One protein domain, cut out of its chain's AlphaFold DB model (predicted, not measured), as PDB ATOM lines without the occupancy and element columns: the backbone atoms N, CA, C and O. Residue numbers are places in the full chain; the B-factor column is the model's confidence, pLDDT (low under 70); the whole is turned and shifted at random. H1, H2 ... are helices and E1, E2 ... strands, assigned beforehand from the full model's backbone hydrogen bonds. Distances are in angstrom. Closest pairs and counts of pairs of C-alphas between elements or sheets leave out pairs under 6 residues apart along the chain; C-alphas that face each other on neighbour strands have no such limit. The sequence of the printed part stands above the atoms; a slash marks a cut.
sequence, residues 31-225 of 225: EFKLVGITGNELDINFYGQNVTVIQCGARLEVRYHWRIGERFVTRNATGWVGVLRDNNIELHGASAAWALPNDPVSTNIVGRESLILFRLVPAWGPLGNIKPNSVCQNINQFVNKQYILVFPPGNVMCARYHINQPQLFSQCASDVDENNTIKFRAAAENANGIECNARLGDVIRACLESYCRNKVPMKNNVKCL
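What this domain is: This is residues 31 to 225 of the 225 residues of an uncharacterized protein of Vulcanisaeta distributa (strain DSM 14429 / JCM 11212 / NBRC 100878 / IC-017) (UniProt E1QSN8). Two four-stranded sheets stand partly face to face as a sandwich with crossed strands; the sheet E1 E2 E5 E6 is curled like part of a barrel, and H3 crosses one of its faces. Small helices H1 and H2 pack on H3, and long stretches with no named element, residues 64 to 77 and 152 to 180 among them, link the two sheets; short pairings tie residues 170 to 171 to residues 150 to 151 of E6 and residues 73 to 74 to residues 109 to 110. The 195 printed residues hold eight named strands and three named helices, in the order E1 E2 E3 E4 E5 H1 H2 E6 E7 E8 H3; the sheets, E1 E2 E5 E6 and E4 E3 E7 E8, are antiparallel and the class is mixed. The whole is compact, with a radius of gyration of the C-alphas of 16.5 A and spans of 54 by 36 by 35 A.

Where its parts are: Find C-alpha 31 at (-8.390, 15.217, -5.509); from there E1 runs 36.9 A to residue 46, bending by 76 degrees at residue 35. E2, residues 49 to 63, runs back over 40.5 A. Next come E3, residues 78 to 85, and E4, residues 89 to 96. E5, residues 112 to 122, spans 28.5 A and bends by 59 degrees at residue 117. Then look for H1 at 132 to 137, H2 at 139 to 143, E6 at 147 to 151, E7 at 181 to 188 and E8 at 191 to 199. H3, residues 200 to 212, ends at C-alpha 212, (8.149, 35.489, -17.938), 18.4 A from its first.

How they stand to each other: Start at the hairpin E1 and E2, where N 38 and O 57 are 2.8 A apart. E2 pairs with E5 through N 56 and O 118, 2.9 A, and E5 with E6 through N 119 and O 150, 2.8 A. In the other sheet, look at N 83 and O 92, 2.9 A, in the hairpin E3 and E4; N 80 and O 185, 2.9 A, between E3 and E7; and N 184 and O 196, 2.9 A, in the hairpin E7 and E8. The two sheets' strands stand at 63 degrees; between them, the C-alphas of Val 81 and Leu 117 are 6.0 A apart. H3 is on the first sheet, two layers of helix and strands, at a height of 7.5 A and across the strands; C-alphas 39 and 211 are its closest to E1, 4.3 A. H1 touches residues 208 to 212 of H3 alone, closest at C-alphas 136 and 212, 5.4 A; H2 touches H3, closest at C-alphas 139 and 208, 6.8 A. In H1, H2 and H3 every O i to N i+4 pair is within hydrogen-bond range.

The domain as a whole: The C-alphas farthest apart, Ile 68 and Pro 126, are 53.9 A apart. The printed part has no cut, and residue 225 is the chain's last. The links E2 to E3, E4 to E5 and E6 to E7 are long. Mean pLDDT of the printed part is 73.4; 69 residues are under 70, among them 153 to 175.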
ATOM      1  N   GLU A  31      -9.676  14.894  -6.117       84.81
ATOM      2  CA  GLU A  31      -8.390  15.217  -5.509       84.81
ATOM      3  C   GLU A  31      -7.865  16.535  -6.069       84.81
ATOM      4  O   GLU A  31      -8.044  16.849  -7.253       84.81
ATOM      5  N   PHE A  32      -7.193  17.311  -5.225       88.81
ATOM      6  CA  PHE A  32      -6.367  18.401  -5.716       88.81
ATOM      7  C   PHE A  32      -5.097  17.830  -6.337       88.81
ATOM      8  O   PHE A  32      -4.386  17.038  -5.729       88.81
ATOM      9  N   LYS A  33      -4.771  18.287  -7.544       90.00
ATOM     10  CA  LYS A  33      -3.514  17.983  -8.217       90.00
ATOM     11  C   LYS A  33      -2.748  19.262  -8.494       90.00
ATOM     12  O   LYS A  33      -3.251  20.163  -9.161       90.00
ATOM     13  N   LEU A  34      -1.480  19.301  -8.089       92.12
ATOM     14  CA  LEU A  34      -0.588  20.384  -8.486       92.12
ATOM     15  C   LEU A  34      -0.303  20.340  -9.992       92.12
ATOM     16  O   LEU A  34       0.299  19.389 -10.510       92.12
ATOM     17  N   VAL A  35      -0.710  21.399 -10.688       92.12
ATOM     18  CA  VAL A  35      -0.353  21.660 -12.086       92.12
ATOM     19  C   VAL A  35       1.036  22.291 -12.144       92.12
ATOM     20  O   VAL A  35       1.875  21.834 -12.913       92.12
ATOM     21  N   GLY A  36       1.297  23.282 -11.293       93.12
ATOM     22  CA  GLY A  36       2.592  23.953 -11.177       93.12
ATOM     23  C   GLY A  36       2.490  25.260 -10.395       93.12
ATOM     24  O   GLY A  36       1.423  25.619  -9.909       93.12
ATOM     25  N   ILE A  37       3.602  25.973 -10.291       94.38
ATOM     26  CA  ILE A  37       3.703  27.314  -9.724       94.38
ATOM     27  C   ILE A  37       3.454  28.345 -10.826       94.38
ATOM     28  O   ILE A  37       3.927  28.194 -11.952       94.38
ATOM     29  N   THR A  38       2.696  29.382 -10.496       92.12
ATOM     30  CA  THR A  38       2.339  30.486 -11.388       92.12
ATOM     31  C   THR A  38       2.806  31.814 -10.820       92.12
ATOM     32  O   THR A  38       2.626  32.043  -9.625       92.12
ATOM     33  N   GLY A  39       3.334  32.685 -11.676       89.75
ATOM     34  CA  GLY A  39       3.629  34.079 -11.354       89.75
ATOM     35  C   GLY A  39       2.700  35.012 -12.121       89.75
ATOM     36  O   GLY A  39       2.613  34.930 -13.345       89.75
ATOM     37  N   ASN A  40       1.991  35.880 -11.405       84.50
ATOM     38  CA  ASN A  40       1.077  36.861 -11.981       84.50
ATOM     39  C   ASN A  40       1.489  38.270 -11.576       84.50
ATOM     40  O   ASN A  40       1.736  38.517 -10.399       84.50
ATOM     41  N   GLU A  41       1.500  39.189 -12.534       82.69
ATOM     42  CA  GLU A  41       1.584  40.614 -12.236       82.69
ATOM     43  C   GLU A  41       0.304  41.085 -11.557       82.69
ATOM     44  O   GLU A  41      -0.796  40.711 -11.976       82.69
ATOM     45  N   LEU A  42       0.458  41.892 -10.516       76.00
ATOM     46  CA  LEU A  42      -0.639  42.569  -9.856       76.00
ATOM     47  C   LEU A  42      -0.189  43.981  -9.501       76.00
ATOM     48  O   LEU A  42       0.817  44.155  -8.816       76.00
ATOM     49  N   ASP A  43      -0.967  44.972  -9.910       73.62
ATOM     50  CA  ASP A  43      -0.795  46.331  -9.422       73.62
ATOM     51  C   ASP A  43      -1.573  46.482  -8.121       73.62
ATOM     52  O   ASP A  43      -2.794  46.310  -8.074       73.62
ATOM     53  N   ILE A  44      -0.858  46.778  -7.042       69.81
ATOM     54  CA  ILE A  44      -1.456  47.035  -5.738       69.81
ATOM     55  C   ILE A  44      -1.114  48.434  -5.271       69.81
ATOM     56  O   ILE A  44       0.006  48.913  -5.424       69.81
ATOM     57  N   ASN A  45      -2.101  49.094  -4.680       63.56
ATOM     58  CA  ASN A  45      -1.891  50.399  -4.093       63.56
ATOM     59  C   ASN A  45      -1.295  50.229  -2.687       63.56
ATOM     60  O   ASN A  45      -1.971  49.756  -1.772       63.56
ATOM     61  N   PHE A  46      -0.027  50.598  -2.525       59.06
ATOM     62  CA  PHE A  46       0.626  50.737  -1.229       59.06
ATOM     63  C   PHE A  46       0.798  52.222  -0.917       59.06
ATOM     64  O   PHE A  46       1.481  52.938  -1.644       59.06
ATOM     65  N   TYR A  47       0.203  52.689   0.185       55.66
ATOM     66  CA  TYR A  47       0.341  54.073   0.662       55.66
ATOM     67  C   TYR A  47      -0.011  55.154  -0.383       55.66
ATOM     68  O   TYR A  47       0.626  56.203  -0.441       55.66
ATOM     69  N   GLY A  48      -1.022  54.916  -1.225       57.84
ATOM     70  CA  GLY A  48      -1.434  55.852  -2.277       57.84
ATOM     71  C   GLY A  48      -0.601  55.761  -3.558       57.84
ATOM     72  O   GLY A  48      -0.881  56.486  -4.509       57.84
ATOM     73  N   GLN A  49       0.391  54.871  -3.614       61.19
ATOM     74  CA  GLN A  49       1.229  54.634  -4.785       61.19
ATOM     75  C   GLN A  49       0.927  53.257  -5.378       61.19
ATOM     76  O   GLN A  49       0.835  52.262  -4.661       61.19
ATOM     77  N   ASN A  50       0.779  53.196  -6.699       68.44
ATOM     78  CA  ASN A  50       0.606  51.929  -7.400       68.44
ATOM     79  C   ASN A  50       1.967  51.244  -7.529       68.44
ATOM     80  O   ASN A  50       2.892  51.810  -8.108       68.44
ATOM     81  N   VAL A  51       2.059  50.038  -6.981       69.25
ATOM     82  CA  VAL A  51       3.244  49.190  -7.010       69.25
ATOM     83  C   VAL A  51       2.903  47.925  -7.762       69.25
ATOM     84  O   VAL A  51       2.002  47.180  -7.370       69.25
ATOM     85  N   THR A  52       3.674  47.649  -8.800       76.12
ATOM     86  CA  THR A  52       3.603  46.373  -9.501       76.12
ATOM     87  C   THR A  52       4.337  45.300  -8.699       76.12
ATOM     88  O   THR A  52       5.538  45.420  -8.430       76.12
ATOM     89  N   VAL A  53       3.622  44.241  -8.317       77.19
ATOM     90  CA  VAL A  53       4.156  43.080  -7.588       77.19
ATOM     91  C   VAL A  53       3.956  41.793  -8.378       77.19
ATOM     92  O   VAL A  53       3.054  41.692  -9.209       77.19
ATOM     93  N   ILE A  54       4.765  40.774  -8.086       83.25
ATOM     94  CA  ILE A  54       4.563  39.429  -8.641       83.25
ATOM     95  C   ILE A  54       3.905  38.558  -7.573       83.25
ATOM     96  O   ILE A  54       4.503  38.251  -6.541       83.25
ATOM     97  N   GLN A  55       2.668  38.135  -7.820       86.31
ATOM     98  CA  GLN A  55       1.956  37.164  -7.001       86.31
ATOM     99  C   GLN A  55       2.321  35.744  -7.430       86.31
ATOM    100  O   GLN A  55       1.983  35.307  -8.532       86.31
ATOM    101  N   CYS A  56       2.960  35.013  -6.521       88.88
ATOM    102  CA  CYS A  56       3.304  33.613  -6.698       88.88
ATOM    103  C   CYS A  56       2.205  32.728  -6.112       88.88
ATOM    104  O   CYS A  56       1.807  32.881  -4.954       88.88
ATOM    105  N   GLY A  57       1.710  31.788  -6.911       90.75
ATOM    106  CA  GLY A  57       0.651  30.873  -6.502       90.75
ATOM    107  C   GLY A  57       0.882  29.442  -6.966       90.75
ATOM    108  O   GLY A  57       1.529  29.212  -7.984       90.75
ATOM    109  N   ALA A  58       0.334  28.479  -6.237       93.12
ATOM    110  CA  ALA A  58       0.278  27.084  -6.651       93.12
ATOM    111  C   ALA A  58      -1.008  26.845  -7.447       93.12
ATOM    112  O   ALA A  58      -2.101  26.884  -6.886       93.12
ATOM    113  N   ARG A  59      -0.892  26.587  -8.753       91.31
ATOM    114  CA  ARG A  59      -2.031  26.233  -9.602       91.31
ATOM    115  C   ARG A  59      -2.433  24.791  -9.342       91.31
ATOM    116  O   ARG A  59      -1.699  23.857  -9.680       91.31
ATOM    117  N   LEU A  60      -3.610  24.625  -8.761       89.88
ATOM    118  CA  LEU A  60      -4.209  23.346  -8.427       89.88
ATOM    119  C   LEU A  60      -5.361  23.056  -9.393       89.88
ATOM    120  O   LEU A  60      -6.146  23.936  -9.739       89.88
ATOM    121  N   GLU A  61      -5.430  21.814  -9.858       87.56
ATOM    122  CA  GLU A  61      -6.532  21.268 -10.643       87.56
ATOM    123  C   GLU A  61      -7.319  20.302  -9.772       87.56
ATOM    124  O   GLU A  61      -6.741  19.403  -9.164       87.56
ATOM    125  N   VAL A  62      -8.634  20.456  -9.751       83.81
ATOM    126  CA  VAL A  62      -9.529  19.488  -9.130       83.81
ATOM    127  C   VAL A  62      -9.765  18.364 -10.132       83.81
ATOM    128  O   VAL A  62     -10.340  18.580 -11.202       83.81
ATOM    129  N   ARG A  63      -9.316  17.152  -9.803       78.81
ATOM    130  CA  ARG A  63      -9.482  15.969 -10.650       78.81
ATOM    131  C   ARG A  63     -10.509  15.019 -10.077       78.81
ATOM    132  O   ARG A  63     -10.406  14.595  -8.935       78.81
ATOM    133  N   TYR A  64     -11.456  14.631 -10.919       70.50
ATOM    134  CA  TYR A  64     -12.450  13.615 -10.608       70.50
ATOM    135  C   TYR A  64     -12.052  12.308 -11.285       70.50
ATOM    136  O   TYR A  64     -11.656  12.301 -12.450       70.50
ATOM    137  N   HIS A  65     -12.182  11.197 -10.561       64.00
ATOM    138  CA  HIS A  65     -11.898   9.867 -11.101       64.00
ATOM    139  C   HIS A  65     -12.875   9.456 -12.220       64.00
ATOM    140  O   HIS A  65     -12.515   8.663 -13.086       64.00
ATOM    141  N   TRP A  66     -14.090  10.019 -12.245       59.09
ATOM    142  CA  TRP A  66     -15.146   9.652 -13.192       59.09
ATOM    143  C   TRP A  66     -15.702  10.904 -13.880       59.09
ATOM    144  O   TRP A  66     -16.061  11.873 -13.218       59.09
ATOM    145  N   ARG A  67     -15.790  10.890 -15.218       55.38
ATOM    146  CA  ARG A  67     -16.279  12.006 -16.061       55.38
ATOM    147  C   ARG A  67     -17.814  12.137 -16.062       55.38
ATOM    148  O   ARG A  67     -18.412  12.375 -17.108       55.38
ATOM    149  N   ILE A  68     -18.470  11.920 -14.924       52.19
ATOM    150  CA  ILE A  68     -19.935  11.957 -14.837       52.19
ATOM    151  C   ILE A  68     -20.366  13.375 -14.448       52.19
ATOM    152  O   ILE A  68     -20.318  13.739 -13.279       52.19
ATOM    153  N   GLY A  69     -20.785  14.157 -15.448       45.94
ATOM    154  CA  GLY A  69     -21.559  15.388 -15.270       45.94
ATOM    155  C   GLY A  69     -20.741  16.637 -14.942       45.94
ATOM    156  O   GLY A  69     -20.404  16.903 -13.796       45.94
ATOM    157  N   GLU A  70     -20.481  17.452 -15.960       46.91
ATOM    158  CA  GLU A  70     -19.913  18.795 -15.847       46.91
ATOM    159  C   GLU A  70     -20.743  19.686 -14.902       46.91
ATOM    160  O   GLU A  70     -21.780  20.215 -15.293       46.91
ATOM    161  N   ARG A  71     -20.293  19.833 -13.648       53.47
ATOM    162  CA  ARG A  71     -20.530  20.973 -12.728       53.47
ATOM    163  C   ARG A  71     -19.686  20.764 -11.467       53.47
ATOM    164  O   ARG A  71     -20.170  20.503 -10.370       53.47
ATOM    165  N   PHE A  72     -18.375  20.812 -11.667       60.12
ATOM    166  CA  PHE A  72     -17.378  20.389 -10.694       60.12
ATOM    167  C   PHE A  72     -16.847  21.574  -9.891       60.12
ATOM    168  O   PHE A  72     -15.906  22.251 -10.303       60.12
ATOM    169  N   VAL A  73     -17.497  21.824  -8.757       69.06
ATOM    170  CA  VAL A  73     -17.126  22.867  -7.801       69.06
ATOM    171  C   VAL A  73     -16.627  22.194  -6.525       69.06
ATOM    172  O   VAL A  73     -17.384  21.446  -5.894       69.06
ATOM    173  N   THR A  74     -15.384  22.448  -6.109       74.19
ATOM    174  CA  THR A  74     -14.992  22.118  -4.731       74.19
ATOM    175  C   THR A  74     -15.523  23.196  -3.813       74.19
ATOM    176  O   THR A  74     -15.223  24.372  -4.022       74.19
ATOM    177  N   ARG A  75     -16.311  22.798  -2.820       77.56
ATOM    178  CA  ARG A  75     -16.971  23.724  -1.904       77.56
ATOM    179  C   ARG A  75     -16.107  23.989  -0.687       77.56
ATOM    180  O   ARG A  75     -15.487  23.061  -0.163       77.56
ATOM    181  N   ASN A  76     -16.113  25.240  -0.233       78.00
ATOM    182  CA  ASN A  76     -15.408  25.661   0.979       78.00
ATOM    183  C   ASN A  76     -13.921  25.266   0.949       78.00
ATOM    184  O   ASN A  76     -13.355  24.779   1.929       78.00
ATOM    185  N   ALA A  77     -13.294  25.433  -0.216       84.19
ATOM    186  CA  ALA A  77     -11.884  25.172  -0.406       84.19
ATOM    187  C   ALA A  77     -11.067  26.136   0.456       84.19
ATOM    188  O   ALA A  77     -11.148  27.356   0.319       84.19
ATOM    189  N   THR A  78     -10.246  25.574   1.329       85.25
ATOM    190  CA  THR A  78      -9.353  26.305   2.222       85.25
ATOM    191  C   THR A  78      -7.921  25.967   1.858       85.25
ATOM    192  O   THR A  78      -7.601  24.811   1.567       85.25
ATOM    193  N   GLY A  79      -7.056  26.973   1.879       88.31
ATOM    194  CA  GLY A  79      -5.631  26.774   1.721       88.31
ATOM    195  C   GLY A  79      -4.850  27.249   2.930       88.31
ATOM    196  O   GLY A  79      -5.307  28.068   3.724       88.31
ATOM    197  N   TRP A  80      -3.645  26.720   3.055       90.31
ATOM    198  CA  TRP A  80      -2.677  27.120   4.060       90.31
ATOM    199  C   TRP A  80      -1.299  27.174   3.419       90.31
ATOM    200  O   TRP A  80      -0.963  26.322   2.591       90.31
ATOM    201  N   VAL A  81      -0.498  28.156   3.807       89.88
ATOM    202  CA  VAL A  81       0.906  28.270   3.415       89.88
ATOM    203  C   VAL A  81       1.746  28.523   4.653       89.88
ATOM    204  O   VAL A  81       1.356  29.279   5.540       89.88
ATOM    205  N   GLY A  82       2.915  27.908   4.695       89.12
ATOM    206  CA  GLY A  82       3.896  28.162   5.725       89.12
ATOM    207  C   GLY A  82       5.316  28.021   5.215       89.12
ATOM    208  O   GLY A  82       5.579  27.419   4.171       89.12
ATOM    209  N   VAL A  83       6.234  28.603   5.970       89.19
ATOM    210  CA  VAL A  83       7.670  28.548   5.717       89.19
ATOM    211  C   VAL A  83       8.331  27.898   6.913       89.19
ATOM    212  O   VAL A  83       8.061  28.251   8.058       89.19
ATOM    213  N   LEU A  84       9.201  26.943   6.628       87.62
ATOM    214  CA  LEU A  84       9.912  26.141   7.602       87.62
ATOM    215  C   LEU A  84      11.413  26.376   7.433       87.62
ATOM    216  O   LEU A  84      11.933  26.326   6.315       87.62
ATOM    217  N   ARG A  85      12.120  26.578   8.543       85.88
ATOM    218  CA  ARG A  85      13.583  26.481   8.594       85.88
ATOM    219  C   ARG A  85      14.007  25.011   8.536       85.88
ATOM    220  O   ARG A  85      13.202  24.109   8.798       85.88
ATOM    221  N   ASP A  86      15.285  24.779   8.253       78.62
ATOM    222  CA  ASP A  86      15.946  23.498   8.509       78.62
ATOM    223  C   ASP A  86      15.557  22.970   9.906       78.62
ATOM    224  O   ASP A  86      15.506  23.729  10.877       78.62
ATOM    225  N   ASN A  87      15.238  21.674   9.988       78.44
ATOM    226  CA  ASN A  87      14.639  20.984  11.147       78.44
ATOM    227  C   ASN A  87      13.126  21.194  11.367       78.44
ATOM    228  O   ASN A  87      12.632  20.943  12.464       78.44
ATOM    229  N   ASN A  88      12.369  21.592  10.337       80.88
ATOM    230  CA  ASN A  88      10.902  21.735  10.378       80.88
ATOM    231  C   ASN A  88      10.383  22.773  11.392       80.88
ATOM    232  O   ASN A  88       9.230  22.695  11.817       80.88
ATOM    233  N   ILE A  89      11.208  23.750  11.777       83.00
ATOM    234  CA  ILE A  89      10.772  24.852  12.644       83.00
ATOM    235  C   ILE A  89       9.945  25.825  11.806       83.00
ATOM    236  O   ILE A  89      10.450  26.377  10.828       83.00
ATOM    237  N   GLU A  90       8.688  26.046  12.186       83.94
ATOM    238  CA  GLU A  90       7.797  26.973  11.488       83.94
ATOM    239  C   GLU A  90       8.199  28.431  11.743       83.94
ATOM    240  O   GLU A  90       8.191  28.910  12.875       83.94
ATOM    241  N   LEU A  91       8.575  29.129  10.669       80.25
ATOM    242  CA  LEU A  91       8.875  30.563  10.654       80.25
ATOM    243  C   LEU A  91       7.629  31.396  10.336       80.25
ATOM    244  O   LEU A  91       7.537  32.556  10.728       80.25
ATOM    245  N   HIS A  92       6.696  30.809   9.585       80.69
ATOM    246  CA  HIS A  92       5.438  31.425   9.196       80.69
ATOM    247  C   HIS A  92       4.393  30.349   8.899       80.69
ATOM    248  O   HIS A  92       4.725  29.333   8.287       80.69
ATOM    249  N   GLY A  93       3.138  30.619   9.246       81.12
ATOM    250  CA  GLY A  93       1.990  29.784   8.916       81.12
ATOM    251  C   GLY A  93       0.725  30.632   8.831       81.12
ATOM    252  O   GLY A  93       0.371  31.341   9.774       81.12
ATOM    253  N   ALA A  94       0.033  30.575   7.700       79.00
ATOM    254  CA  ALA A  94      -1.139  31.398   7.442       79.00
ATOM    255  C   ALA A  94      -2.191  30.666   6.621       79.00
ATOM    256  O   ALA A  94      -1.883  29.837   5.763       79.00
ATOM    257  N   SER A  95      -3.449  31.053   6.836       81.44
ATOM    258  CA  SER A  95      -4.496  30.767   5.862       81.44
ATOM    259  C   SER A  95      -4.154  31.468   4.547       81.44
ATOM    260  O   SER A  95      -3.801  32.648   4.528       81.44
ATOM    261  N   ALA A  96      -4.241  30.726   3.449       80.56
ATOM    262  CA  ALA A  96      -3.934  31.208   2.116       80.56
ATOM    263  C   ALA A  96      -5.225  31.346   1.309       80.56
ATOM    264  O   ALA A  96      -6.042  30.426   1.238       80.56
ATOM    265  N   ALA A  97      -5.394  32.511   0.687       80.12
ATOM    266  CA  ALA A  97      -6.516  32.777  -0.197       80.12
ATOM    267  C   ALA A  97      -6.282  32.178  -1.589       80.12
ATOM    268  O   ALA A  97      -5.147  32.043  -2.056       80.12
ATOM    269  N   TRP A  98      -7.376  31.877  -2.274       78.88
ATOM    270  CA  TRP A  98      -7.366  31.517  -3.686       78.88
ATOM    271  C   TRP A  98      -7.422  32.778  -4.545       78.88
ATOM    272  O   TRP A  98      -8.163  33.708  -4.233       78.88
ATOM    273  N   ALA A  99      -6.647  32.808  -5.623       69.00
ATOM    274  CA  ALA A  99      -6.660  33.885  -6.599       69.00
ATOM    275  C   ALA A  99      -7.118  33.380  -7.965       69.00
ATOM    276  O   ALA A  99      -6.449  32.537  -8.576       69.00
ATOM    277  N   LEU A 100      -8.177  34.017  -8.469       57.47
ATOM    278  CA  LEU A 100      -8.447  34.089  -9.897       57.47
ATOM    279  C   LEU A 100      -7.462  35.086 -10.531       57.47
ATOM    280  O   LEU A 100      -7.024  36.028  -9.867       57.47
ATOM    281  N   PRO A 101      -7.129  34.946 -11.825       48.59
ATOM    282  CA  PRO A 101      -6.295  35.916 -12.527       48.59
ATOM    283  C   PRO A 101      -6.814  37.364 -12.468       48.59
ATOM    284  O   PRO A 101      -5.993  38.260 -12.631       48.59
ATOM    285  N   ASN A 102      -8.122  37.581 -12.232       41.38
ATOM    286  CA  ASN A 102      -8.791  38.882 -12.376       41.38
ATOM    287  C   ASN A 102      -9.869  39.225 -11.303       41.38
ATOM    288  O   ASN A 102     -10.533  40.238 -11.484       41.38
ATOM    289  N   ASP A 103     -10.111  38.430 -10.246       43.38
ATOM    290  CA  ASP A 103     -11.264  38.658  -9.332       43.38
ATOM    291  C   ASP A 103     -11.018  38.131  -7.892       43.38
ATOM    292  O   ASP A 103     -10.088  37.335  -7.695       43.38
ATOM    293  N   PRO A 104     -11.781  38.583  -6.868       46.47
ATOM    294  CA  PRO A 104     -11.445  38.392  -5.466       46.47
ATOM    295  C   PRO A 104     -11.650  36.951  -4.997       46.47
ATOM    296  O   PRO A 104     -12.384  36.161  -5.581       46.47
ATOM    297  N   VAL A 105     -10.955  36.662  -3.894       57.56
ATOM    298  CA  VAL A 105     -10.966  35.456  -3.055       57.56
ATOM    299  C   VAL A 105     -12.170  34.540  -3.300       57.56
ATOM    300  O   VAL A 105     -13.262  34.781  -2.789       57.56
ATOM    301  N   SER A 106     -11.949  33.449  -4.036       59.81
ATOM    302  CA  SER A 106     -12.954  32.396  -4.168       59.81
ATOM    303  C   SER A 106     -12.795  31.365  -3.056       59.81
ATOM    304  O   SER A 106     -11.696  30.891  -2.785       59.81
ATOM    305  N   THR A 107     -13.896  30.970  -2.424       66.88
ATOM    306  CA  THR A 107     -13.951  29.786  -1.548       66.88
ATOM    307  C   THR A 107     -14.401  28.537  -2.305       66.88
ATOM    308  O   THR A 107     -14.382  27.438  -1.758       66.88
ATOM    309  N   ASN A 108     -14.798  28.684  -3.570       72.25
ATOM    310  CA  ASN A 108     -15.312  27.613  -4.409       72.25
ATOM    311  C   ASN A 108     -14.457  27.489  -5.673       72.25
ATOM    312  O   ASN A 108     -14.420  28.403  -6.493       72.25
ATOM    313  N   ILE A 109     -13.787  26.356  -5.865       72.19
ATOM    314  CA  ILE A 109     -12.897  26.175  -7.023       72.19
ATOM    315  C   ILE A 109     -13.626  25.421  -8.114       72.19
ATOM    316  O   ILE A 109     -14.136  24.323  -7.882       72.19
ATOM    317  N   VAL A 110     -13.619  25.989  -9.316       74.06
ATOM    318  CA  VAL A 110     -14.166  25.358 -10.515       74.06
ATOM    319  C   VAL A 110     -13.019  25.006 -11.455       74.06
ATOM    320  O   VAL A 110     -12.388  25.870 -12.059       74.06
ATOM    321  N   GLY A 111     -12.720  23.713 -11.577       78.88
ATOM    322  CA  GLY A 111     -11.647  23.222 -12.440       78.88
ATOM    323  C   GLY A 111     -10.244  23.539 -11.913       78.88
ATOM    324  O   GLY A 111      -9.629  22.686 -11.275       78.88
ATOM    325  N   ARG A 112      -9.702  24.725 -12.225       85.19
ATOM    326  CA  ARG A 112      -8.314  25.103 -11.901       85.19
ATOM    327  C   ARG A 112      -8.216  26.494 -11.286       85.19
ATOM    328  O   ARG A 112      -8.498  27.484 -11.960       85.19
ATOM    329  N   GLU A 113      -7.631  26.570 -10.100       85.81
ATOM    330  CA  GLU A 113      -7.427  27.806  -9.330       85.81
ATOM    331  C   GLU A 113      -5.981  27.897  -8.842       85.81
ATOM    332  O   GLU A 113      -5.291  26.879  -8.763       85.81
ATOM    333  N   SER A 114      -5.502  29.100  -8.524       87.50
ATOM    334  CA  SER A 114      -4.184  29.269  -7.906       87.50
ATOM    335  C   SER A 114      -4.317  29.625  -6.428       87.50
ATOM    336  O   SER A 114      -4.908  30.642  -6.082       87.50
ATOM    337  N   LEU A 115      -3.726  28.815  -5.552       89.31
ATOM    338  CA  LEU A 115      -3.570  29.157  -4.143       89.31
ATOM    339  C   LEU A 115      -2.433  30.174  -3.996       89.31
ATOM    340  O   LEU A 115      -1.322  29.893  -4.444       89.31
ATOM    341  N   ILE A 116      -2.680  31.335  -3.390       87.56
ATOM    342  CA  ILE A 116      -1.644  32.359  -3.197       87.56
ATOM    343  C   ILE A 116      -0.634  31.859  -2.163       87.56
ATOM    344  O   ILE A 116      -0.993  31.594  -1.019       87.56
ATOM    345  N   LEU A 117       0.637  31.772  -2.553       90.06
ATOM    346  CA  LEU A 117       1.715  31.368  -1.653       90.06
ATOM    347  C   LEU A 117       2.365  32.587  -0.997       90.06
ATOM    348  O   LEU A 117       2.494  32.645   0.220       90.06
ATOM    349  N   PHE A 118       2.774  33.557  -1.812       86.12
ATOM    350  CA  PHE A 118       3.410  34.802  -1.382       86.12
ATOM    351  C   PHE A 118       3.458  35.800  -2.541       86.12
ATOM    352  O   PHE A 118       3.145  35.477  -3.691       86.12
ATOM    353  N   ARG A 119       3.874  37.026  -2.241       82.88
ATOM    354  CA  ARG A 119       4.132  38.091  -3.210       82.88
ATOM    355  C   ARG A 119       5.587  38.524  -3.133       82.88
ATOM    356  O   ARG A 119       6.149  38.623  -2.044       82.88
ATOM    357  N   LEU A 120       6.170  38.783  -4.297       80.56
ATOM    358  CA  LEU A 120       7.476  39.408  -4.450       80.56
ATOM    359  C   LEU A 120       7.253  40.907  -4.640       80.56
ATOM    360  O   LEU A 120       6.624  41.323  -5.617       80.56
ATOM    361  N   VAL A 121       7.748  41.699  -3.695       74.44
ATOM    362  CA  VAL A 121       7.671  43.167  -3.700       74.44
ATOM    363  C   VAL A 121       9.080  43.720  -3.917       74.44
ATOM    364  O   VAL A 121      10.007  43.189  -3.322       74.44
ATOM    365  N   PRO A 122       9.300  44.746  -4.748       67.31
ATOM    366  CA  PRO A 122      10.644  45.276  -4.997       67.31
ATOM    367  C   PRO A 122      11.303  45.814  -3.708       67.31
ATOM    368  O   PRO A 122      10.653  46.476  -2.903       67.31
ATOM    369  N   ALA A 123      12.597  45.519  -3.505       61.41
ATOM    370  CA  ALA A 123      13.311  45.787  -2.245       61.41
ATOM    371  C   ALA A 123      13.901  47.209  -2.084       61.41
ATOM    372  O   ALA A 123      14.404  47.525  -1.009       61.41
ATOM    373  N   TRP A 124      13.873  48.070  -3.110       50.88
ATOM    374  CA  TRP A 124      14.507  49.402  -3.081       50.88
ATOM    375  C   TRP A 124      13.472  50.524  -3.296       50.88
ATOM    376  O   TRP A 124      12.599  50.402  -4.153       50.88
ATOM    377  N   GLY A 125      13.550  51.585  -2.476       43.47
ATOM    378  CA  GLY A 125      12.551  52.668  -2.370       43.47
ATOM    379  C   GLY A 125      12.487  53.634  -3.565       43.47
ATOM    380  O   GLY A 125      12.999  53.319  -4.632       43.47
ATOM    381  N   PRO A 126      11.898  54.835  -3.392       38.09
ATOM    382  CA  PRO A 126      10.441  54.981  -3.341       38.09
ATOM    383  C   PRO A 126       9.803  54.224  -4.523       38.09
ATOM    384  O   PRO A 126       9.860  54.671  -5.661       38.09
ATOM    385  N   LEU A 127       9.268  53.037  -4.224       50.41
ATOM    386  CA  LEU A 127       8.405  52.209  -5.075       50.41
ATOM    387  C   LEU A 127       8.751  52.194  -6.578       50.41
ATOM    388  O   LEU A 127       7.948  52.559  -7.435       50.41
ATOM    389  N   GLY A 128       9.948  51.707  -6.910       53.62
ATOM    390  CA  GLY A 128      10.241  51.291  -8.278       53.62
ATOM    391  C   GLY A 128       9.392  50.074  -8.646       53.62
ATOM    392  O   GLY A 128       9.507  49.036  -8.001       53.62
ATOM    393  N   ASN A 129       8.548  50.182  -9.674       57.12
ATOM    394  CA  ASN A 129       7.792  49.040 -10.194       57.12
ATOM    395  C   ASN A 129       8.737  47.906 -10.600       57.12
ATOM    396  O   ASN A 129       9.794  48.152 -11.194       57.12
ATOM    397  N   ILE A 130       8.331  46.660 -10.334       62.25
ATOM    398  CA  ILE A 130       8.978  45.504 -10.954       62.25
ATOM    399  C   ILE A 130       8.848  45.687 -12.464       62.25
ATOM    400  O   ILE A 130       7.747  45.655 -13.000       62.25
ATOM    401  N   LYS A 131       9.968  45.922 -13.157       66.50
ATOM    402  CA  LYS A 131       9.962  46.034 -14.616       66.50
ATOM    403  C   LYS A 131       9.987  44.621 -15.206       66.50
ATOM    404  O   LYS A 131      11.039  43.976 -15.091       66.50
ATOM    405  N   PRO A 132       8.920  44.170 -15.894       62.88
ATOM    406  CA  PRO A 132       8.807  42.804 -16.417       62.88
ATOM    407  C   PRO A 132      10.046  42.377 -17.210       62.88
ATOM    408  O   PRO A 132      10.660  41.345 -16.946       62.88
ATOM    409  N   ASN A 133      10.493  43.252 -18.116       65.62
ATOM    410  CA  ASN A 133      11.624  42.989 -19.004       65.62
ATOM    411  C   ASN A 133      12.940  42.773 -18.247       65.62
ATOM    412  O   ASN A 133      13.734  41.932 -18.651       65.62
ATOM    413  N   SER A 134      13.166  43.488 -17.141       69.19
ATOM    414  CA  SER A 134      14.398  43.339 -16.354       69.19
ATOM    415  C   SER A 134      14.444  42.016 -15.590       69.19
ATOM    416  O   SER A 134      15.481  41.358 -15.556       69.19
ATOM    417  N   VAL A 135      13.298  41.578 -15.057       75.12
ATOM    418  CA  VAL A 135      13.164  40.290 -14.367       75.12
ATOM    419  C   VAL A 135      13.392  39.141 -15.343       75.12
ATOM    420  O   VAL A 135      14.149  38.216 -15.054       75.12
ATOM    421  N   CYS A 136      12.781  39.221 -16.523       80.88
ATOM    422  CA  CYS A 136      12.840  38.149 -17.510       80.88
ATOM    423  C   CYS A 136      14.171  38.059 -18.257       80.88
ATOM    424  O   CYS A 136      14.513  36.985 -18.747       80.88
ATOM    425  N   GLN A 137      14.945  39.145 -18.310       77.50
ATOM    426  CA  GLN A 137      16.302  39.134 -18.858       77.50
ATOM    427  C   GLN A 137      17.305  38.430 -17.934       77.50
ATOM    428  O   GLN A 137      18.239  37.807 -18.434       77.50
ATOM    429  N   ASN A 138      17.131  38.504 -16.608       76.81
ATOM    430  CA  ASN A 138      18.058  37.882 -15.661       76.81
ATOM    431  C   ASN A 138      17.379  37.426 -14.356       76.81
ATOM    432  O   ASN A 138      17.556  38.019 -13.290       76.81
ATOM    433  N   ILE A 139      16.642  36.312 -14.433       75.75
ATOM    434  CA  ILE A 139      15.952  35.707 -13.280       75.75
ATOM    435  C   ILE A 139      16.931  35.406 -12.134       75.75
ATOM    436  O   ILE A 139      16.619  35.676 -10.978       75.75
ATOM    437  N   ASN A 140      18.132  34.897 -12.434       73.12
ATOM    438  CA  ASN A 140      19.124  34.532 -11.415       73.12
ATOM    439  C   ASN A 140      19.583  35.738 -10.584       73.12
ATOM    440  O   ASN A 140      19.748  35.627  -9.372       73.12
ATOM    441  N   GLN A 141      19.758  36.899 -11.218       68.81
ATOM    442  CA  GLN A 141      20.091  38.132 -10.509       68.81
ATOM    443  C   GLN A 141      18.936  38.607  -9.622       68.81
ATOM    444  O   GLN A 141      19.180  39.073  -8.511       68.81
ATOM    445  N   PHE A 142      17.691  38.457 -10.083       68.56
ATOM    446  CA  PHE A 142      16.518  38.847  -9.304       68.56
ATOM    447  C   PHE A 142      16.331  37.966  -8.060       68.56
ATOM    448  O   PHE A 142      16.069  38.501  -6.982       68.56
ATOM    449  N   VAL A 143      16.543  36.646  -8.189       65.25
ATOM    450  CA  VAL A 143      16.538  35.672  -7.074       65.25
ATOM    451  C   VAL A 143      17.539  36.076  -5.978       65.25
ATOM    452  O   VAL A 143      17.232  35.991  -4.793       65.25
ATOM    453  N   ASN A 144      18.684  36.647  -6.357       62.28
ATOM    454  CA  ASN A 144      19.746  37.071  -5.442       62.28
ATOM    455  C   ASN A 144      19.510  38.449  -4.775       62.28
ATOM    456  O   ASN A 144      20.448  39.236  -4.652       62.28
ATOM    457  N   LYS A 145      18.301  38.695  -4.238       60.56
ATOM    458  CA  LYS A 145      17.949  39.793  -3.294       60.56
ATOM    459  C   LYS A 145      17.466  41.134  -3.878       60.56
ATOM    460  O   LYS A 145      17.752  42.188  -3.311       60.56
ATOM    461  N   GLN A 146      16.669  41.131  -4.948       65.56
ATOM    462  CA  GLN A 146      15.976  42.354  -5.409       65.56
ATOM    463  C   GLN A 146      14.518  42.490  -4.934       65.56
ATOM    464  O   GLN A 146      13.818  43.417  -5.348       65.56
ATOM    465  N   TYR A 147      14.058  41.618  -4.035       69.88
ATOM    466  CA  TYR A 147      12.674  41.603  -3.558       69.88
ATOM    467  C   TYR A 147      12.548  41.334  -2.053       69.88
ATOM    468  O   TYR A 147      13.441  40.792  -1.407       69.88
ATOM    469  N   ILE A 148      11.382  41.693  -1.526       74.44
ATOM    470  CA  ILE A 148      10.851  41.378  -0.207       74.44
ATOM    471  C   ILE A 148       9.761  40.322  -0.398       74.44
ATOM    472  O   ILE A 148       8.914  40.443  -1.289       74.44
ATOM    473  N   LEU A 149       9.785  39.287   0.441       77.94
ATOM    474  CA  LEU A 149       8.746  38.265   0.488       77.94
ATOM    475  C   LEU A 149       7.614  38.708   1.404       77.94
ATOM    476  O   LEU A 149       7.823  39.052   2.567       77.94
ATOM    477  N   VAL A 150       6.405  38.665   0.864       75.75
ATOM    478  CA  VAL A 150       5.196  39.092   1.552       75.75
ATOM    479  C   VAL A 150       4.203  37.934   1.533       75.75
ATOM    480  O   VAL A 150       3.648  37.592   0.488       75.75
ATOM    481  N   PHE A 151       4.015  37.295   2.686       76.81
ATOM    482  CA  PHE A 151       3.136  36.133   2.835       76.81
ATOM    483  C   PHE A 151       1.719  36.551   3.244       76.81
ATOM    484  O   PHE A 151       1.565  37.622   3.856       76.81
ATOM    485  N   PRO A 152       0.688  35.738   2.922       72.19
ATOM    486  CA  PRO A 152      -0.656  35.910   3.464       72.19
ATOM    487  C   PRO A 152      -0.621  36.160   4.978       72.19
ATOM    488  O   PRO A 152       0.293  35.695   5.662       72.19
ATOM    489  N   PRO A 153      -1.575  36.924   5.522       62.75
ATOM    490  CA  PRO A 153      -1.524  37.330   6.912       62.75
ATOM    491  C   PRO A 153      -1.770  36.093   7.786       62.75
ATOM    492  O   PRO A 153      -2.880  35.567   7.861       62.75
ATOM    493  N   GLY A 154      -0.700  35.601   8.405       46.16
ATOM    494  CA  GLY A 154      -0.726  34.534   9.399       46.16
ATOM    495  C   GLY A 154      -0.809  35.098  10.806       46.16
ATOM    496  O   GLY A 154      -0.416  36.240  11.054       46.16
ATOM    497  N   ASN A 155      -1.318  34.294  11.736       38.09
ATOM    498  CA  ASN A 155      -1.234  34.642  13.145       38.09
ATOM    499  C   ASN A 155       0.175  34.295  13.649       38.09
ATOM    500  O   ASN A 155       0.718  33.251  13.303       38.09
ATOM    501  N   VAL A 156       0.700  35.160  14.517       39.03
ATOM    502  CA  VAL A 156       1.956  35.040  15.274       39.03
ATOM    503  C   VAL A 156       3.258  35.233  14.454       39.03
ATOM    504  O   VAL A 156       3.614  34.440  13.597       39.03
ATOM    505  N   MET A 157       4.007  36.297  14.786       33.03
ATOM    506  CA  MET A 157       5.416  36.617  14.437       33.03
ATOM    507  C   MET A 157       5.740  37.516  13.226       33.03
ATOM    508  O   MET A 157       6.700  38.278  13.333       33.03
ATOM    509  N   CYS A 158       4.971  37.555  12.131       38.50
ATOM    510  CA  CYS A 158       5.332  38.412  10.974       38.50
ATOM    511  C   CYS A 158       4.785  39.859  11.026       38.50
ATOM    512  O   CYS A 158       4.905  40.627  10.070       38.50
ATOM    513  N   ALA A 159       4.226  40.273  12.166       32.62
ATOM    514  CA  ALA A 159       3.805  41.648  12.436       32.62
ATOM    515  C   ALA A 159       4.946  42.465  13.073       32.62
ATOM    516  O   ALA A 159       4.867  42.896  14.222       32.62
ATOM    517  N   ARG A 160       6.032  42.688  12.334       33.19
ATOM    518  CA  ARG A 160       7.003  43.743  12.655       33.19
ATOM    519  C   ARG A 160       7.167  44.638  11.433       33.19
ATOM    520  O   ARG A 160       8.034  44.388  10.615       33.19
ATOM    521  N   TYR A 161       6.270  45.618  11.287       34.78
ATOM    522  CA  TYR A 161       6.563  47.059  11.182       34.78
ATOM    523  C   TYR A 161       5.286  47.865  10.816       34.78
ATOM    524  O   TYR A 161       4.604  47.586   9.836       34.78
ATOM    525  N   HIS A 162       5.028  48.894  11.636       32.00
ATOM    526  CA  HIS A 162       4.039  49.991  11.579       32.00
ATOM    527  C   HIS A 162       2.548  49.737  11.919       32.00
ATOM    528  O   HIS A 162       1.746  49.235  11.142       32.00
ATOM    529  N   ILE A 163       2.197  50.253  13.106       32.34
ATOM    530  CA  ILE A 163       0.987  50.118  13.940       32.34
ATOM    531  C   ILE A 163      -0.288  50.799  13.385       32.34
ATOM    532  O   ILE A 163      -1.324  50.760  14.036       32.34
ATOM    533  N   ASN A 164      -0.294  51.374  12.178       30.39
ATOM    534  CA  ASN A 164      -1.373  52.294  11.780       30.39
ATOM    535  C   ASN A 164      -2.044  52.008  10.423       30.39
ATOM    536  O   ASN A 164      -2.203  52.970   9.682       30.39
ATOM    537  N   GLN A 165      -2.435  50.764  10.073       37.97
ATOM    538  CA  GLN A 165      -3.538  50.465   9.114       37.97
ATOM    539  C   GLN A 165      -3.741  48.953   8.829       37.97
ATOM    540  O   GLN A 165      -2.854  48.164   9.151       37.97
ATOM    541  N   PRO A 166      -4.900  48.516   8.274       34.12
ATOM    542  CA  PRO A 166      -5.284  47.104   8.163       34.12
ATOM    543  C   PRO A 166      -4.461  46.390   7.079       34.12
ATOM    544  O   PRO A 166      -4.743  46.497   5.888       34.12
ATOM    545  N   GLN A 167      -3.404  45.683   7.483       41.97
ATOM    546  CA  GLN A 167      -2.486  45.026   6.552       41.97
ATOM    547  C   GLN A 167      -2.940  43.598   6.223       41.97
ATOM    548  O   GLN A 167      -2.982  42.722   7.081       41.97
ATOM    549  N   LEU A 168      -3.236  43.367   4.941       37.00
ATOM    550  CA  LEU A 168      -3.564  42.060   4.362       37.00
ATOM    551  C   LEU A 168      -2.345  41.136   4.197       37.00
ATOM    552  O   LEU A 168      -2.520  40.028   3.714       37.00
ATOM    553  N   PHE A 169      -1.124  41.559   4.542       41.44
ATOM    554  CA  PHE A 169       0.080  40.737   4.402       41.44
ATOM    555  C   PHE A 169       1.156  41.131   5.417       41.44
ATOM    556  O   PHE A 169       1.230  42.284   5.830       41.44
ATOM    557  N   SER A 170       2.002  40.173   5.795       46.03
ATOM    558  CA  SER A 170       3.004  40.323   6.857       46.03
ATOM    559  C   SER A 170       4.430  40.219   6.294       46.03
ATOM    560  O   SER A 170       4.710  39.323   5.494       46.03
ATOM    561  N   GLN A 171       5.326  41.147   6.661       49.00
ATOM    562  CA  GLN A 171       6.748  41.098   6.284       49.00
ATOM    563  C   GLN A 171       7.489  40.130   7.217       49.00
ATOM    564  O   GLN A 171       7.830  40.472   8.347       49.00
ATOM    565  N   CYS A 172       7.765  38.914   6.749       49.62
ATOM    566  CA  CYS A 172       8.618  37.957   7.461       49.62
ATOM    567  C   CYS A 172      10.088  38.199   7.059       49.62
ATOM    568  O   CYS A 172      10.632  37.462   6.243       49.62
ATOM    569  N   ALA A 173      10.706  39.293   7.522       49.47
ATOM    570  CA  ALA A 173      11.842  39.898   6.805       49.47
ATOM    571  C   ALA A 173      13.254  39.777   7.428       49.47
ATOM    572  O   ALA A 173      14.155  40.459   6.952       49.47
ATOM    573  N   SER A 174      13.520  38.919   8.421       52.25
ATOM    574  CA  SER A 174      14.924  38.644   8.829       52.25
ATOM    575  C   SER A 174      15.358  37.189   8.694       52.25
ATOM    576  O   SER A 174      16.519  36.920   8.406       52.25
ATOM    577  N   ASP A 175      14.423  36.260   8.874       62.34
ATOM    578  CA  ASP A 175      14.743  34.856   9.137       62.34
ATOM    579  C   ASP A 175      14.371  33.914   7.985       62.34
ATOM    580  O   ASP A 175      14.658  32.718   8.077       62.34
ATOM    581  N   VAL A 176      13.725  34.452   6.940       74.38
ATOM    582  CA  VAL A 176      13.293  33.714   5.751       74.38
ATOM    583  C   VAL A 176      14.299  33.896   4.614       74.38
ATOM    584  O   VAL A 176      14.558  35.019   4.181       74.38
ATOM    585  N   ASP A 177      14.825  32.793   4.091       77.88
ATOM    586  CA  ASP A 177      15.759  32.745   2.968       77.88
ATOM    587  C   ASP A 177      15.366  31.691   1.914       77.88
ATOM    588  O   ASP A 177      14.445  30.891   2.082       77.88
ATOM    589  N   GLU A 178      16.083  31.682   0.791       82.19
ATOM    590  CA  GLU A 178      15.859  30.747  -0.318       82.19
ATOM    591  C   GLU A 178      16.161  29.272   0.009       82.19
ATOM    592  O   GLU A 178      15.793  28.385  -0.768       82.19
ATOM    593  N   ASN A 179      16.840  28.994   1.123       87.25
ATOM    594  CA  ASN A 179      17.149  27.643   1.592       87.25
ATOM    595  C   ASN A 179      15.999  27.054   2.403       87.25
ATOM    596  O   ASN A 179      15.867  25.834   2.465       87.25
ATOM    597  N   ASN A 180      15.139  27.897   2.972       89.69
ATOM    598  CA  ASN A 180      13.970  27.444   3.708       89.69
ATOM    599  C   ASN A 180      13.020  26.614   2.842       89.69
ATOM    600  O   ASN A 180      12.964  26.728   1.615       89.69
ATOM    601  N   THR A 181      12.227  25.782   3.507       92.50
ATOM    602  CA  THR A 181      11.195  24.972   2.865       92.50
ATOM    603  C   THR A 181       9.871  25.715   2.916       92.50
ATOM    604  O   THR A 181       9.393  26.065   3.992       92.50
ATOM    605  N   ILE A 182       9.237  25.918   1.767       92.38
ATOM    606  CA  ILE A 182       7.838  26.331   1.717       92.38
ATOM    607  C   ILE A 182       6.950  25.092   1.702       92.38
ATOM    608  O   ILE A 182       7.176  24.146   0.943       92.38
ATOM    609  N   LYS A 183       5.930  25.108   2.551       93.81
ATOM    610  CA  LYS A 183       4.915  24.072   2.659       93.81
ATOM    611  C   LYS A 183       3.558  24.696   2.391       93.81
ATOM    612  O   LYS A 183       3.241  25.745   2.940       93.81
ATOM    613  N   PHE A 184       2.743  24.060   1.567       93.88
ATOM    614  CA  PHE A 184       1.382  24.520   1.329       93.88
ATOM    615  C   PHE A 184       0.413  23.352   1.272       93.88
ATOM    616  O   PHE A 184       0.767  22.238   0.882       93.88
ATOM    617  N   ARG A 185      -0.815  23.614   1.705       94.00
ATOM    618  CA  ARG A 185      -1.892  22.633   1.767       94.00
ATOM    619  C   ARG A 185      -3.145  23.229   1.170       94.00
ATOM    620  O   ARG A 185      -3.403  24.418   1.335       94.00
ATOM    621  N   ALA A 186      -3.936  22.388   0.528       91.25
ATOM    622  CA  ALA A 186      -5.294  22.729   0.147       91.25
ATOM    623  C   ALA A 186      -6.223  21.584   0.513       91.25
ATOM    624  O   ALA A 186      -5.867  20.420   0.352       91.25
ATOM    625  N   ALA A 187      -7.410  21.916   0.997       89.06
ATOM    626  CA  ALA A 187      -8.464  20.961   1.297       89.06
ATOM    627  C   ALA A 187      -9.820  21.589   0.984       89.06
ATOM    628  O   ALA A 187      -9.962  22.810   0.983       89.06
ATOM    629  N   ALA A 188     -10.823  20.760   0.720       86.69
ATOM    630  CA  ALA A 188     -12.195  21.206   0.531       86.69
ATOM    631  C   ALA A 188     -13.148  20.178   1.139       86.69
ATOM    632  O   ALA A 188     -12.795  19.012   1.295       86.69
ATOM    633  N   GLU A 189     -14.372  20.596   1.446       82.12
ATOM    634  CA  GLU A 189     -15.389  19.741   2.073       82.12
ATOM    635  C   GLU A 189     -15.633  18.445   1.283       82.12
ATOM    636  O   GLU A 189     -15.759  17.348   1.834       82.12
ATOM    637  N   ASN A 190     -15.649  18.575  -0.042       79.62
ATOM    638  CA  ASN A 190     -15.942  17.505  -0.979       79.62
ATOM    639  C   ASN A 190     -14.719  17.030  -1.776       79.62
ATOM    640  O   ASN A 190     -14.924  16.329  -2.759       79.62
ATOM    641  N   ALA A 191     -13.485  17.376  -1.389       81.50
ATOM    642  CA  ALA A 191     -12.273  16.934  -2.083       81.50
ATOM    643  C   ALA A 191     -11.190  16.450  -1.114       81.50
ATOM    644  O   ALA A 191     -11.021  16.997  -0.026       81.50
ATOM    645  N   ASN A 192     -10.428  15.444  -1.534       84.75
ATOM    646  CA  ASN A 192      -9.222  15.030  -0.835       84.75
ATOM    647  C   ASN A 192      -8.207  16.172  -0.874       84.75
ATOM    648  O   ASN A 192      -7.977  16.782  -1.924       84.75
ATOM    649  N   GLY A 193      -7.631  16.465   0.291       86.69
ATOM    650  CA  GLY A 193      -6.615  17.494   0.408       86.69
ATOM    651  C   GLY A 193      -5.321  17.110  -0.305       86.69
ATOM    652  O   GLY A 193      -5.080  15.945  -0.598       86.69
ATOM    653  N   ILE A 194      -4.491  18.113  -0.556       91.88
ATOM    654  CA  ILE A 194      -3.121  17.965  -1.042       91.88
ATOM    655  C   ILE A 194      -2.187  18.664  -0.066       91.88
ATOM    656  O   ILE A 194      -2.501  19.742   0.452       91.88
ATOM    657  N   GLU A 195      -1.020  18.076   0.150       94.69
ATOM    658  CA  GLU A 195       0.082  18.716   0.849       94.69
ATOM    659  C   GLU A 195       1.308  18.716  -0.054       94.69
ATOM    660  O   GLU A 195       1.711  17.674  -0.557       94.69
ATOM    661  N   CYS A 196       1.923  19.877  -0.245       94.88
ATOM    662  CA  CYS A 196       3.136  20.001  -1.034       94.88
ATOM    663  C   CYS A 196       4.232  20.717  -0.254       94.88
ATOM    664  O   CYS A 196       3.970  21.603   0.564       94.88
ATOM    665  N   ASN A 197       5.475  20.357  -0.553       94.44
ATOM    666  CA  ASN A 197       6.660  21.032  -0.061       94.44
ATOM    667  C   ASN A 197       7.698  21.219  -1.175       94.44
ATOM    668  O   ASN A 197       7.761  20.471  -2.156       94.44
ATOM    669  N   ALA A 198       8.486  22.277  -1.038       94.00
ATOM    670  CA  ALA A 198       9.566  22.614  -1.949       94.00
ATOM    671  C   ALA A 198      10.552  23.552  -1.258       94.00
ATOM    672  O   ALA A 198      10.205  24.232  -0.290       94.00
ATOM    673  N   ARG A 199      11.767  23.653  -1.793       92.94
ATOM    674  CA  ARG A 199      12.684  24.723  -1.406       92.94
ATOM    675  C   ARG A 199      12.126  26.066  -1.881       92.94
ATOM    676  O   ARG A 199      11.672  26.178  -3.020       92.94
ATOM    677  N   LEU A 200      12.165  27.087  -1.030       90.50
ATOM    678  CA  LEU A 200      11.591  28.399  -1.320       90.50
ATOM    679  C   LEU A 200      12.229  29.025  -2.568       90.50
ATOM    680  O   LEU A 200      11.503  29.515  -3.432       90.50
ATOM    681  N   GLY A 201      13.553  28.916  -2.726       89.12
ATOM    682  CA  GLY A 201      14.265  29.368  -3.928       89.12
ATOM    683  C   GLY A 201      13.779  28.710  -5.227       89.12
ATOM    684  O   GLY A 201      13.665  29.386  -6.251       89.12
ATOM    685  N   ASP A 202      13.407  27.426  -5.190       92.06
ATOM    686  CA  ASP A 202      12.872  26.722  -6.365       92.06
ATOM    687  C   ASP A 202      11.469  27.225  -6.730       92.06
ATOM    688  O   ASP A 202      11.164  27.410  -7.909       92.06
ATOM    689  N   VAL A 203      10.628  27.515  -5.731       92.81
ATOM    690  CA  VAL A 203       9.289  28.089  -5.947       92.81
ATOM    691  C   VAL A 203       9.375  29.522  -6.463       92.81
ATOM    692  O   VAL A 203       8.628  29.879  -7.373       92.81
ATOM    693  N   ILE A 204      10.302  30.330  -5.941       90.25
ATOM    694  CA  ILE A 204      10.565  31.685  -6.446       90.25
ATOM    695  C   ILE A 204      11.004  31.614  -7.908       90.25
ATOM    696  O   ILE A 204      10.408  32.279  -8.755       90.25
ATOM    697  N   ARG A 205      11.979  30.760  -8.239       90.62
ATOM    698  CA  ARG A 205      12.434  30.575  -9.623       90.62
ATOM    699  C   ARG A 205      11.289  30.139 -10.537       90.62
ATOM    700  O   ARG A 205      11.069  30.772 -11.563       90.62
ATOM    701  N   ALA A 206      10.520  29.124 -10.143       92.62
ATOM    702  CA  ALA A 206       9.379  28.630 -10.916       92.62
ATOM    703  C   ALA A 206       8.296  29.708 -11.119       92.62
ATOM    704  O   ALA A 206       7.709  29.810 -12.196       92.62
ATOM    705  N   CYS A 207       8.050  30.544 -10.108       91.38
ATOM    706  CA  CYS A 207       7.139  31.681 -10.199       91.38
ATOM    707  C   CYS A 207       7.616  32.722 -11.221       91.38
ATOM    708  O   CYS A 207       6.838  33.130 -12.084       91.38
ATOM    709  N   LEU A 208       8.892  33.114 -11.172       89.25
ATOM    710  CA  LEU A 208       9.481  34.081 -12.104       89.25
ATOM    711  C   LEU A 208       9.527  33.534 -13.537       89.25
ATOM    712  O   LEU A 208       9.165  34.235 -14.478       89.25
ATOM    713  N   GLU A 209       9.893  32.263 -13.713       90.88
ATOM    714  CA  GLU A 209       9.848  31.585 -15.013       90.88
ATOM    715  C   GLU A 209       8.425  31.544 -15.578       90.88
ATOM    716  O   GLU A 209       8.223  31.801 -16.766       90.88
ATOM    717  N   SER A 210       7.433  31.253 -14.732       91.00
ATOM    718  CA  SER A 210       6.023  31.269 -15.119       91.00
ATOM    719  C   SER A 210       5.574  32.661 -15.556       91.00
ATOM    720  O   SER A 210       4.977  32.805 -16.624       91.00
ATOM    721  N   TYR A 211       5.904  33.683 -14.765       88.06
ATOM    722  CA  TYR A 211       5.620  35.081 -15.071       88.06
ATOM    723  C   TYR A 211       6.185  35.481 -16.442       88.06
ATOM    724  O   TYR A 211       5.444  35.941 -17.309       88.06
ATOM    725  N   CYS A 212       7.459  35.174 -16.688       87.94
ATOM    726  CA  CYS A 212       8.149  35.489 -17.938       87.94
ATOM    727  C   CYS A 212       7.667  34.696 -19.157       87.94
ATOM    728  O   CYS A 212       7.949  35.075 -20.292       87.94
ATOM    729  N   ARG A 213       6.930  33.601 -18.945       86.69
ATOM    730  CA  ARG A 213       6.306  32.799 -20.005       86.69
ATOM    731  C   ARG A 213       4.788  32.947 -20.025       86.69
ATOM    732  O   ARG A 213       4.091  31.989 -20.342       86.69
ATOM    733  N   ASN A 214       4.266  34.128 -19.694       81.94
ATOM    734  CA  ASN A 214       2.833  34.432 -19.747       81.94
ATOM    735  C   ASN A 214       1.979  33.478 -18.894       81.94
ATOM    736  O   ASN A 214       0.978  32.934 -19.360       81.94
ATOM    737  N   LYS A 215       2.363  33.287 -17.625       80.06
ATOM    738  CA  LYS A 215       1.596  32.542 -16.608       80.06
ATOM    739  C   LYS A 215       1.502  31.029 -16.867       80.06
ATOM    740  O   LYS A 215       0.666  30.349 -16.266       80.06
ATOM    741  N   VAL A 216       2.361  30.470 -17.727       84.75
ATOM    742  CA  VAL A 216       2.465  29.013 -17.922       84.75
ATOM    743  C   VAL A 216       2.929  28.369 -16.606       84.75
ATOM    744  O   VAL A 216       3.958  28.788 -16.077       84.75
ATOM    745  N   PRO A 217       2.208  27.387 -16.034       84.06
ATOM    746  CA  PRO A 217       2.607  26.777 -14.767       84.06
ATOM    747  C   PRO A 217       3.948  26.036 -14.863       84.06
ATOM    748  O   PRO A 217       4.148  25.241 -15.780       84.06
ATOM    749  N   MET A 218       4.828  26.241 -13.881       89.81
ATOM    750  CA  MET A 218       6.152  25.608 -13.800       89.81
ATOM    751  C   MET A 218       6.204  24.605 -12.650       89.81
ATOM    752  O   MET A 218       5.799  24.914 -11.534       89.81
ATOM    753  N   LYS A 219       6.693  23.387 -12.889       74.88
ATOM    754  CA  LYS A 219       6.602  22.280 -11.918       74.88
ATOM    755  C   LYS A 219       7.964  21.823 -11.390       74.88
ATOM    756  O   LYS A 219       8.186  20.635 -11.175       74.88
ATOM    757  N   ASN A 220       8.882  22.763 -11.200       71.19
ATOM    758  CA  ASN A 220      10.248  22.438 -10.803       71.19
ATOM    759  C   ASN A 220      10.293  22.063  -9.313       71.19
ATOM    760  O   ASN A 220       9.900  22.859  -8.465       71.19
ATOM    761  N   ASN A 221      10.762  20.848  -9.009       78.06
ATOM    762  CA  ASN A 221      11.134  20.354  -7.672       78.06
ATOM    763  C   ASN A 221      10.076  20.417  -6.551       78.06
ATOM    764  O   ASN A 221      10.415  20.202  -5.387       78.06
ATOM    765  N   VAL A 222       8.798  20.643  -6.868       87.56
ATOM    766  CA  VAL A 222       7.715  20.583  -5.873       87.56
ATOM    767  C   VAL A 222       7.254  19.141  -5.688       87.56
ATOM    768  O   VAL A 222       6.791  18.505  -6.639       87.56
ATOM    769  N   LYS A 223       7.348  18.631  -4.458       88.56
ATOM    770  CA  LYS A 223       6.849  17.305  -4.082       88.56
ATOM    771  C   LYS A 223       5.499  17.459  -3.398       88.56
ATOM    772  O   LYS A 223       5.347  18.330  -2.549       88.56
ATOM    773  N   CYS A 224       4.539  16.621  -3.770       88.75
ATOM    774  CA  CYS A 224       3.226  16.582  -3.139       88.75
ATOM    775  C   CYS A 224       2.913  15.163  -2.673       88.75
ATOM    776  O   CYS A 224       3.294  14.206  -3.353       88.75
ATOM    777  N   LEU A 225       2.254  15.074  -1.522       74.88
ATOM    778  CA  LEU A 225       1.740  13.863  -0.893       74.88
ATOM    779  C   LEU A 225       0.230  13.766  -1.111       74.88
ATOM    780  O   LEU A 225      -0.435  14.831  -1.059       74.88
TER     781      LEU A 225